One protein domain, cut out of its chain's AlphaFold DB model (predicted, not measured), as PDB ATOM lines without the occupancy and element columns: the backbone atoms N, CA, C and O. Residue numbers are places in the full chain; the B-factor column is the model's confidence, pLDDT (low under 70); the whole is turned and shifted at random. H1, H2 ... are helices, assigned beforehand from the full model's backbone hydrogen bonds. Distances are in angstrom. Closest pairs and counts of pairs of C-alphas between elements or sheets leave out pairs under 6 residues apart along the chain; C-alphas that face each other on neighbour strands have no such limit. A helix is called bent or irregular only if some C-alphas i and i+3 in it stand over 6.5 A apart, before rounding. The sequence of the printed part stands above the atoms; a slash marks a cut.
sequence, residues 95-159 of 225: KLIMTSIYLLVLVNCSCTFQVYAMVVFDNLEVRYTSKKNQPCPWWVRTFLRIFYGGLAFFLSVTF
ATOM      1  N   LYS A  95     -28.232  -2.427 -17.308       74.25
ATOM      2  CA  LYS A  95     -26.920  -2.992 -17.679       74.25
ATOM      3  C   LYS A  95     -26.179  -2.119 -18.701       74.25
ATOM      4  O   LYS A  95     -24.952  -2.076 -18.688       74.25
ATOM      5  N   LEU A  96     -26.923  -1.400 -19.546       75.94
ATOM      6  CA  LEU A  96     -26.389  -0.486 -20.554       75.94
ATOM      7  C   LEU A  96     -25.663   0.708 -19.930       75.94
ATOM      8  O   LEU A  96     -24.524   0.967 -20.295       75.94
ATOM      9  N   ILE A  97     -26.270   1.396 -18.959       79.44
ATOM     10  CA  ILE A  97     -25.654   2.579 -18.336       79.44
ATOM     11  C   ILE A  97     -24.377   2.184 -17.593       79.44
ATOM     12  O   ILE A  97     -23.345   2.837 -17.739       79.44
ATOM     13  N   MET A  98     -24.417   1.077 -16.850       78.06
ATOM     14  CA  MET A  98     -23.249   0.616 -16.105       78.06
ATOM     15  C   MET A  98     -22.105   0.206 -17.042       78.06
ATOM     16  O   MET A  98     -20.968   0.627 -16.840       78.06
ATOM     17  N   THR A  99     -22.409  -0.537 -18.111       81.62
ATOM     18  CA  THR A  99     -21.412  -0.910 -19.127       81.62
ATOM     19  C   THR A  99     -20.806   0.325 -19.793       81.62
ATOM     20  O   THR A  99     -19.588   0.395 -19.934       81.62
ATOM     21  N   SER A 100     -21.614   1.332 -20.131       81.94
ATOM     22  CA  SER A 100     -21.127   2.583 -20.727       81.94
ATOM     23  C   SER A 100     -20.169   3.345 -19.811       81.94
ATOM     24  O   SER A 100     -19.150   3.840 -20.286       81.94
ATOM     25  N   ILE A 101     -20.438   3.404 -18.499       85.75
ATOM     26  CA  ILE A 101     -19.534   4.041 -17.526       85.75
ATOM     27  C   ILE A 101     -18.197   3.291 -17.469       85.75
ATOM     28  O   ILE A 101     -17.139   3.915 -17.550       85.75
ATOM     29  N   TYR A 102     -18.223   1.957 -17.388       84.31
ATOM     30  CA  TYR A 102     -17.000   1.152 -17.387       84.31
ATOM     31  C   TYR A 102     -16.197   1.301 -18.681       84.31
ATOM     32  O   TYR A 102     -14.979   1.463 -18.626       84.31
ATOM     33  N   LEU A 103     -16.861   1.300 -19.839       86.81
ATOM     34  CA  LEU A 103     -16.208   1.518 -21.128       86.81
ATOM     35  C   LEU A 103     -15.584   2.912 -21.215       86.81
ATOM     36  O   LEU A 103     -14.446   3.032 -21.663       86.81
ATOM     37  N   LEU A 104     -16.271   3.952 -20.737       87.00
ATOM     38  CA  LEU A 104     -15.727   5.309 -20.704       87.00
ATOM     39  C   LEU A 104     -14.463   5.388 -19.836       87.00
ATOM     40  O   LEU A 104     -13.473   5.987 -20.253       87.00
ATOM     41  N   VAL A 105     -14.468   4.744 -18.664       86.31
ATOM     42  CA  VAL A 105     -13.291   4.671 -17.781       86.31
ATOM     43  C   VAL A 105     -12.148   3.898 -18.443       86.31
ATOM     44  O   VAL A 105     -11.002   4.343 -18.388       86.31
ATOM     45  N   LEU A 106     -12.434   2.778 -19.112       86.56
ATOM     46  CA  LEU A 106     -11.423   1.996 -19.834       86.56
ATOM     47  C   LEU A 106     -10.809   2.782 -20.997       86.56
ATOM     48  O   LEU A 106      -9.588   2.768 -21.170       86.56
ATOM     49  N   VAL A 107     -11.630   3.493 -21.772       89.62
ATOM     50  CA  VAL A 107     -11.168   4.358 -22.867       89.62
ATOM     51  C   VAL A 107     -10.331   5.511 -22.319       89.62
ATOM     52  O   VAL A 107      -9.251   5.776 -22.846       89.62
ATOM     53  N   ASN A 108     -10.773   6.156 -21.235       86.44
ATOM     54  CA  ASN A 108     -10.013   7.213 -20.569       86.44
ATOM     55  C   ASN A 108      -8.648   6.699 -20.087       86.44
ATOM     56  O   ASN A 108      -7.626   7.274 -20.445       86.44
ATOM     57  N   CYS A 109      -8.618   5.568 -19.379       84.50
ATOM     58  CA  CYS A 109      -7.381   4.954 -18.896       84.50
ATOM     59  C   CYS A 109      -6.432   4.585 -20.049       84.50
ATOM     60  O   CYS A 109      -5.232   4.854 -19.981       84.50
ATOM     61  N   SER A 110      -6.975   4.047 -21.144       85.56
ATOM     62  CA  SER A 110      -6.202   3.701 -22.342       85.56
ATOM     63  C   SER A 110      -5.611   4.936 -23.024       85.56
ATOM     64  O   SER A 110      -4.443   4.924 -23.413       85.56
ATOM     65  N   CYS A 111      -6.387   6.016 -23.143       85.94
ATOM     66  CA  CYS A 111      -5.930   7.288 -23.702       85.94
ATOM     67  C   CYS A 111      -4.828   7.909 -22.831       85.94
ATOM     68  O   CYS A 111      -3.750   8.251 -23.317       85.94
ATOM     69  N   THR A 112      -5.052   7.972 -21.520       81.56
ATOM     70  CA  THR A 112      -4.087   8.506 -20.560       81.56
ATOM     71  C   THR A 112      -2.784   7.705 -20.557       81.56
ATOM     72  O   THR A 112      -1.707   8.301 -20.540       81.56
ATOM     73  N   PHE A 113      -2.850   6.373 -20.653       83.19
ATOM     74  CA  PHE A 113      -1.657   5.536 -20.791       83.19
ATOM     75  C   PHE A 113      -0.832   5.913 -22.029       83.19
ATOM     76  O   PHE A 113       0.389   5.986 -21.938       83.19
ATOM     77  N   GLN A 114      -1.475   6.200 -23.165       81.25
ATOM     78  CA  GLN A 114      -0.773   6.600 -24.388       81.25
ATOM     79  C   GLN A 114      -0.073   7.954 -24.246       81.25
ATOM     80  O   GLN A 114       1.085   8.071 -24.650       81.25
ATOM     81  N   VAL A 115      -0.744   8.944 -23.646       82.56
ATOM     82  CA  VAL A 115      -0.162  10.274 -23.398       82.56
ATOM     83  C   VAL A 115       1.064  10.155 -22.493       82.56
ATOM     84  O   VAL A 115       2.132  10.642 -22.847       82.56
ATOM     85  N   TYR A 116       0.962   9.437 -21.371       78.25
ATOM     86  CA  TYR A 116       2.111   9.250 -20.477       78.25
ATOM     87  C   TYR A 116       3.222   8.395 -21.094       78.25
ATOM     88  O   TYR A 116       4.399   8.646 -20.842       78.25
ATOM     89  N   ALA A 117       2.878   7.394 -21.906       82.31
ATOM     90  CA  ALA A 117       3.870   6.567 -22.580       82.31
ATOM     91  C   ALA A 117       4.682   7.371 -23.607       82.31
ATOM     92  O   ALA A 117       5.880   7.137 -23.721       82.31
ATOM     93  N   MET A 118       4.066   8.333 -24.310       81.50
ATOM     94  CA  MET A 118       4.765   9.225 -25.248       81.50
ATOM     95  C   MET A 118       5.904   9.978 -24.555       81.50
ATOM     96  O   MET A 118       7.048   9.840 -24.975       81.50
ATOM     97  N   VAL A 119       5.616  10.635 -23.428       79.50
ATOM     98  CA  VAL A 119       6.620  11.365 -22.633       79.50
ATOM     99  C   VAL A 119       7.803  10.468 -22.265       79.50
ATOM    100  O   VAL A 119       8.968  10.853 -22.374       79.50
ATOM    101  N   VAL A 120       7.526   9.235 -21.834       81.00
ATOM    102  CA  VAL A 120       8.571   8.268 -21.466       81.00
ATOM    103  C   VAL A 120       9.392   7.850 -22.686       81.00
ATOM    104  O   VAL A 120      10.619   7.771 -22.594       81.00
ATOM    105  N   PHE A 121       8.746   7.598 -23.825       81.69
ATOM    106  CA  PHE A 121       9.434   7.224 -25.060       81.69
ATOM    107  C   PHE A 121      10.331   8.342 -25.580       81.69
ATOM    108  O   PHE A 121      11.472   8.053 -25.934       81.69
ATOM    109  N   ASP A 122       9.877   9.591 -25.539       81.88
ATOM    110  CA  ASP A 122      10.661  10.734 -26.006       81.88
ATOM    111  C   ASP A 122      11.894  10.955 -25.111       81.88
ATOM    112  O   ASP A 122      13.015  11.113 -25.601       81.88
ATOM    113  N   ASN A 123      11.742  10.824 -23.787       81.62
ATOM    114  CA  ASN A 123      12.873  10.871 -22.850       81.62
ATOM    115  C   ASN A 123      13.884   9.728 -23.077       81.62
ATOM    116  O   ASN A 123      15.102   9.927 -22.994       81.62
ATOM    117  N   LEU A 124      13.401   8.518 -23.364       81.75
ATOM    118  CA  LEU A 124      14.254   7.365 -23.663       81.75
ATOM    119  C   LEU A 124      14.964   7.517 -25.015       81.75
ATOM    120  O   LEU A 124      16.132   7.138 -25.126       81.75
ATOM    121  N   GLU A 125      14.304   8.104 -26.010       82.50
ATOM    122  CA  GLU A 125      14.868   8.387 -27.329       82.50
ATOM    123  C   GLU A 125      15.980   9.440 -27.261       82.50
ATOM    124  O   GLU A 125      17.058   9.229 -27.829       82.50
ATOM    125  N   VAL A 126      15.787  10.519 -26.493       81.12
ATOM    126  CA  VAL A 126      16.838  11.522 -26.234       81.12
ATOM    127  C   VAL A 126      18.043  10.874 -25.549       81.12
ATOM    128  O   VAL A 126      19.189  11.090 -25.954       81.12
ATOM    129  N   ARG A 127      17.809  10.013 -24.553       80.31
ATOM    130  CA  ARG A 127      18.885   9.303 -23.842       80.31
ATOM    131  C   ARG A 127      19.626   8.308 -24.738       80.31
ATOM    132  O   ARG A 127      20.845   8.171 -24.619       80.31
ATOM    133  N   TYR A 128      18.913   7.619 -25.628       80.12
ATOM    134  CA  TYR A 128      19.510   6.733 -26.627       80.12
ATOM    135  C   TYR A 128      20.369   7.525 -27.616       80.12
ATOM    136  O   TYR A 128      21.538   7.191 -27.811       80.12
ATOM    137  N   THR A 129      19.826   8.611 -28.169       80.62
ATOM    138  CA  THR A 129      20.515   9.474 -29.139       80.62
ATOM    139  C   THR A 129      21.766  10.104 -28.528       80.62
ATOM    140  O   THR A 129      22.819  10.085 -29.155       80.62
ATOM    141  N   SER A 130      21.703  10.549 -27.269       81.69
ATOM    142  CA  SER A 130      22.860  11.086 -26.539       81.69
ATOM    143  C   SER A 130      23.983  10.057 -26.343       81.69
ATOM    144  O   SER A 130      25.158  10.401 -26.447       81.69
ATOM    145  N   LYS A 131      23.654   8.781 -26.094       80.38
ATOM    146  CA  LYS A 131      24.666   7.724 -25.915       80.38
ATOM    147  C   LYS A 131      25.226   7.181 -27.224       80.38
ATOM    148  O   LYS A 131      26.403   6.838 -27.283       80.38
ATOM    149  N   LYS A 132      24.378   7.020 -28.241       73.69
ATOM    150  CA  LYS A 132      24.745   6.380 -29.511       73.69
ATOM    151  C   LYS A 132      25.122   7.364 -30.619       73.69
ATOM    152  O   LYS A 132      25.611   6.900 -31.642       73.69
ATOM    153  N   ASN A 133      24.890   8.670 -30.439       76.44
ATOM    154  CA  ASN A 133      25.083   9.727 -31.447       76.44
ATOM    155  C   ASN A 133      24.488   9.384 -32.828       76.44
ATOM    156  O   ASN A 133      24.977   9.831 -33.863       76.44
ATOM    157  N   GLN A 134      23.440   8.560 -32.856       78.31
ATOM    158  CA  GLN A 134      22.771   8.111 -34.070       78.31
ATOM    159  C   GLN A 134      21.261   8.271 -33.915       78.31
ATOM    160  O   GLN A 134      20.752   8.074 -32.805       78.31
ATOM    161  N   PRO A 135      20.542   8.588 -35.009       75.31
ATOM    162  CA  PRO A 135      19.091   8.674 -34.979       75.31
ATOM    163  C   PRO A 135      18.494   7.324 -34.576       75.31
ATOM    164  O   PRO A 135      19.007   6.262 -34.945       75.31
ATOM    165  N   CYS A 136      17.416   7.365 -33.796       71.50
ATOM    166  CA  CYS A 136      16.768   6.165 -33.289       71.50
ATOM    167  C   CYS A 136      16.128   5.384 -34.456       71.50
ATOM    168  O   CYS A 136      15.213   5.895 -35.106       71.50
ATOM    169  N   PRO A 137      16.592   4.159 -34.779       82.94
ATOM    170  CA  PRO A 137      16.023   3.401 -35.885       82.94
ATOM    171  C   PRO A 137      14.616   2.907 -35.526       82.94
ATOM    172  O   PRO A 137      14.332   2.561 -34.377       82.94
ATOM    173  N   TRP A 138      13.739   2.804 -36.528       82.62
ATOM    174  CA  TRP A 138      12.327   2.437 -36.346       82.62
ATOM    175  C   TRP A 138      12.124   1.121 -35.567       82.62
ATOM    176  O   TRP A 138      11.217   1.020 -34.742       82.62
ATOM    177  N   TRP A 139      13.023   0.145 -35.737       83.31
ATOM    178  CA  TRP A 139      13.013  -1.111 -34.979       83.31
ATOM    179  C   TRP A 139      13.206  -0.920 -33.471       83.31
ATOM    180  O   TRP A 139      12.521  -1.570 -32.685       83.31
ATOM    181  N   VAL A 140      14.092  -0.007 -33.055       83.56
ATOM    182  CA  VAL A 140      14.327   0.292 -31.631       83.56
ATOM    183  C   VAL A 140      13.104   0.974 -31.029       83.56
ATOM    184  O   VAL A 140      12.700   0.625 -29.923       83.56
ATOM    185  N   ARG A 141      12.451   1.870 -31.780       82.00
ATOM    186  CA  ARG A 141      11.207   2.524 -31.353       82.00
ATOM    187  C   ARG A 141      10.072   1.515 -31.139       82.00
ATOM    188  O   ARG A 141       9.385   1.560 -30.118       82.00
ATOM    189  N   THR A 142       9.907   0.570 -32.065       86.69
ATOM    190  CA  THR A 142       8.909  -0.504 -31.958       86.69
ATOM    191  C   THR A 142       9.225  -1.457 -30.807       86.69
ATOM    192  O   THR A 142       8.338  -1.769 -30.010       86.69
ATOM    193  N   PHE A 143      10.490  -1.862 -30.660       88.31
ATOM    194  CA  PHE A 143      10.932  -2.701 -29.548       88.31
ATOM    195  C   PHE A 143      10.668  -2.028 -28.199       88.31
ATOM    196  O   PHE A 143      10.105  -2.659 -27.311       88.31
ATOM    197  N   LEU A 144      10.991  -0.739 -28.058       85.44
ATOM    198  CA  LEU A 144      10.780   0.006 -26.819       85.44
ATOM    199  C   LEU A 144       9.295   0.089 -26.446       85.44
ATOM    200  O   LEU A 144       8.945  -0.087 -25.279       85.44
ATOM    201  N   ARG A 145       8.413   0.296 -27.434       85.69
ATOM    202  CA  ARG A 145       6.961   0.344 -27.215       85.69
ATOM    203  C   ARG A 145       6.395  -1.011 -26.783       85.69
ATOM    204  O   ARG A 145       5.614  -1.059 -25.834       85.69
ATOM    205  N   ILE A 146       6.800  -2.096 -27.445       89.06
ATOM    206  CA  ILE A 146       6.370  -3.459 -27.091       89.06
ATOM    207  C   ILE A 146       6.936  -3.862 -25.729       89.06
ATOM    208  O   ILE A 146       6.203  -4.391 -24.898       89.06
ATOM    209  N   PHE A 147       8.209  -3.570 -25.467       89.31
ATOM    210  CA  PHE A 147       8.866  -3.880 -24.202       89.31
ATOM    211  C   PHE A 147       8.220  -3.135 -23.031       89.31
ATOM    212  O   PHE A 147       7.907  -3.754 -22.020       89.31
ATOM    213  N   TYR A 148       7.956  -1.833 -23.173       86.75
ATOM    214  CA  TYR A 148       7.305  -1.040 -22.127       86.75
ATOM    215  C   TYR A 148       5.870  -1.510 -21.855       86.75
ATOM    216  O   TYR A 148       5.499  -1.709 -20.699       86.75
ATOM    217  N   GLY A 149       5.077  -1.746 -22.907       88.06
ATOM    218  CA  GLY A 149       3.719  -2.278 -22.764       88.06
ATOM    219  C   GLY A 149       3.699  -3.683 -22.154       88.06
ATOM    220  O   GLY A 149       2.917  -3.952 -21.244       88.06
ATOM    221  N   GLY A 150       4.601  -4.560 -22.603       88.50
ATOM    222  CA  GLY A 150       4.754  -5.918 -22.086       88.50
ATOM    223  C   GLY A 150       5.214  -5.948 -20.631       88.50
ATOM    224  O   GLY A 150       4.664  -6.704 -19.837       88.50
ATOM    225  N   LEU A 151       6.157  -5.082 -20.251       87.81
ATOM    226  CA  LEU A 151       6.601  -4.934 -18.866       87.81
ATOM    227  C   LEU A 151       5.464  -4.426 -17.972       87.81
ATOM    228  O   LEU A 151       5.242  -4.983 -16.901       87.81
ATOM    229  N   ALA A 152       4.715  -3.413 -18.415       86.69
ATOM    230  CA  ALA A 152       3.564  -2.902 -17.674       86.69
ATOM    231  C   ALA A 152       2.488  -3.985 -17.477       86.69
ATOM    232  O   ALA A 152       1.967  -4.146 -16.372       86.69
ATOM    233  N   PHE A 153       2.199  -4.772 -18.518       87.56
ATOM    234  CA  PHE A 153       1.278  -5.905 -18.437       87.56
ATOM    235  C   PHE A 153       1.788  -6.987 -17.478       87.56
ATOM    236  O   PHE A 153       1.051  -7.433 -16.600       87.56
ATOM    237  N   PHE A 154       3.062  -7.360 -17.588       89.81
ATOM    238  CA  PHE A 154       3.688  -8.357 -16.725       89.81
ATOM    239  C   PHE A 154       3.657  -7.940 -15.251       89.81
ATOM    240  O   PHE A 154       3.284  -8.740 -14.395       89.81
ATOM    241  N   LEU A 155       3.985  -6.680 -14.947       86.12
ATOM    242  CA  LEU A 155       3.929  -6.141 -13.588       86.12
ATOM    243  C   LEU A 155       2.495  -6.102 -13.045       86.12
ATOM    244  O   LEU A 155       2.289  -6.427 -11.879       86.12
ATOM    245  N   SER A 156       1.515  -5.762 -13.885       84.75
ATOM    246  CA  SER A 156       0.094  -5.765 -13.512       84.75
ATOM    247  C   SER A 156      -0.403  -7.168 -13.145       84.75
ATOM    248  O   SER A 156      -1.046  -7.349 -12.111       84.75
ATOM    249  N   VAL A 157      -0.050  -8.179 -13.949       85.88
ATOM    250  CA  VAL A 157      -0.431  -9.583 -13.708       85.88
ATOM    251  C   VAL A 157       0.306 -10.171 -12.501       85.88
ATOM    252  O   VAL A 157      -0.287 -10.895 -11.706       85.88
ATOM    253  N   THR A 158       1.593  -9.855 -12.347       87.50
ATOM    254  CA  THR A 158       2.445 -10.429 -11.292       87.50
ATOM    255  C   THR A 158       2.171  -9.805  -9.923       87.50
ATOM    256  O   THR A 158       2.240 -10.490  -8.904       87.50
ATOM    257  N   PHE A 159       1.843  -8.512  -9.875       83.75
ATOM    258  CA  PHE A 159       1.684  -7.768  -8.627       83.75
ATOM    259  C   PHE A 159       0.323  -7.056  -8.555       83.75
ATOM    260  O   PHE A 159       0.245  -5.828  -8.654       83.75
TER     261      PHE A 159
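This is residues 95 to 159 of the 225 residues of the protein "Aa_trans domain-containing protein" of Quercus lobata (UniProt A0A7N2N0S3). One long, nearly straight helix, H1, makes the length of the domain, and a shorter helix, H2, turns back from its far end and runs aslant away from it, like a lopsided V with few contacts between its arms. Residues 95 to 112 of H1 stick out at one end, and residues 150 to 159, of which 150 to 158 belong to H2, make the other free arm. The printed part has 65 residues with two named helices, H1 then H2, and no named strand; the class is all helix. The whole is only just loose, close to extended, with a radius of gyration of the C-alphas of 16.1 A, and the C-alphas span 55 by 24 by 17 A.

H1, residues 95 to 132, is the longest helix. H2, residues 138 to 158, only just touches it, with 3 pairs of C-alphas within 8 A. The closest C-alphas of the two are those of Phe 121 and Leu 144, 7.6 A apart. H1 touches H2 with residues 121 to 125 alone, and H2 touches H1 with residues 141 to 145 alone. Their lines stand at a steep tilt of 50 degrees, and they run opposite ways. Centre to centre they are 12.3 A apart. In H2 every O i to N i+4 pair is within hydrogen-bond range; in H1, 33 of 34 are.

H1 has 38 residues and measures 53.8 A from C-alpha 95 at (-26.920, -2.992, -17.679) to C-alpha 132 at (24.745, 6.380, -29.511). H2 has 21 residues and measures 29.8 A, ending at C-alpha 158 at (2.445, -10.429, -11.292). Neither helix is bent.

The two C-alphas farthest apart are those of Lys 95 and Asn 133, at 55.3 A. The printed part has no cut, and the link from H1 to H2 is tight, with 5 residues. Residues 129 to 134, of which 129 to 132 belong to H1, stand free. The mean pLDDT of the printed part is 83.1, and no printed residue is under 70.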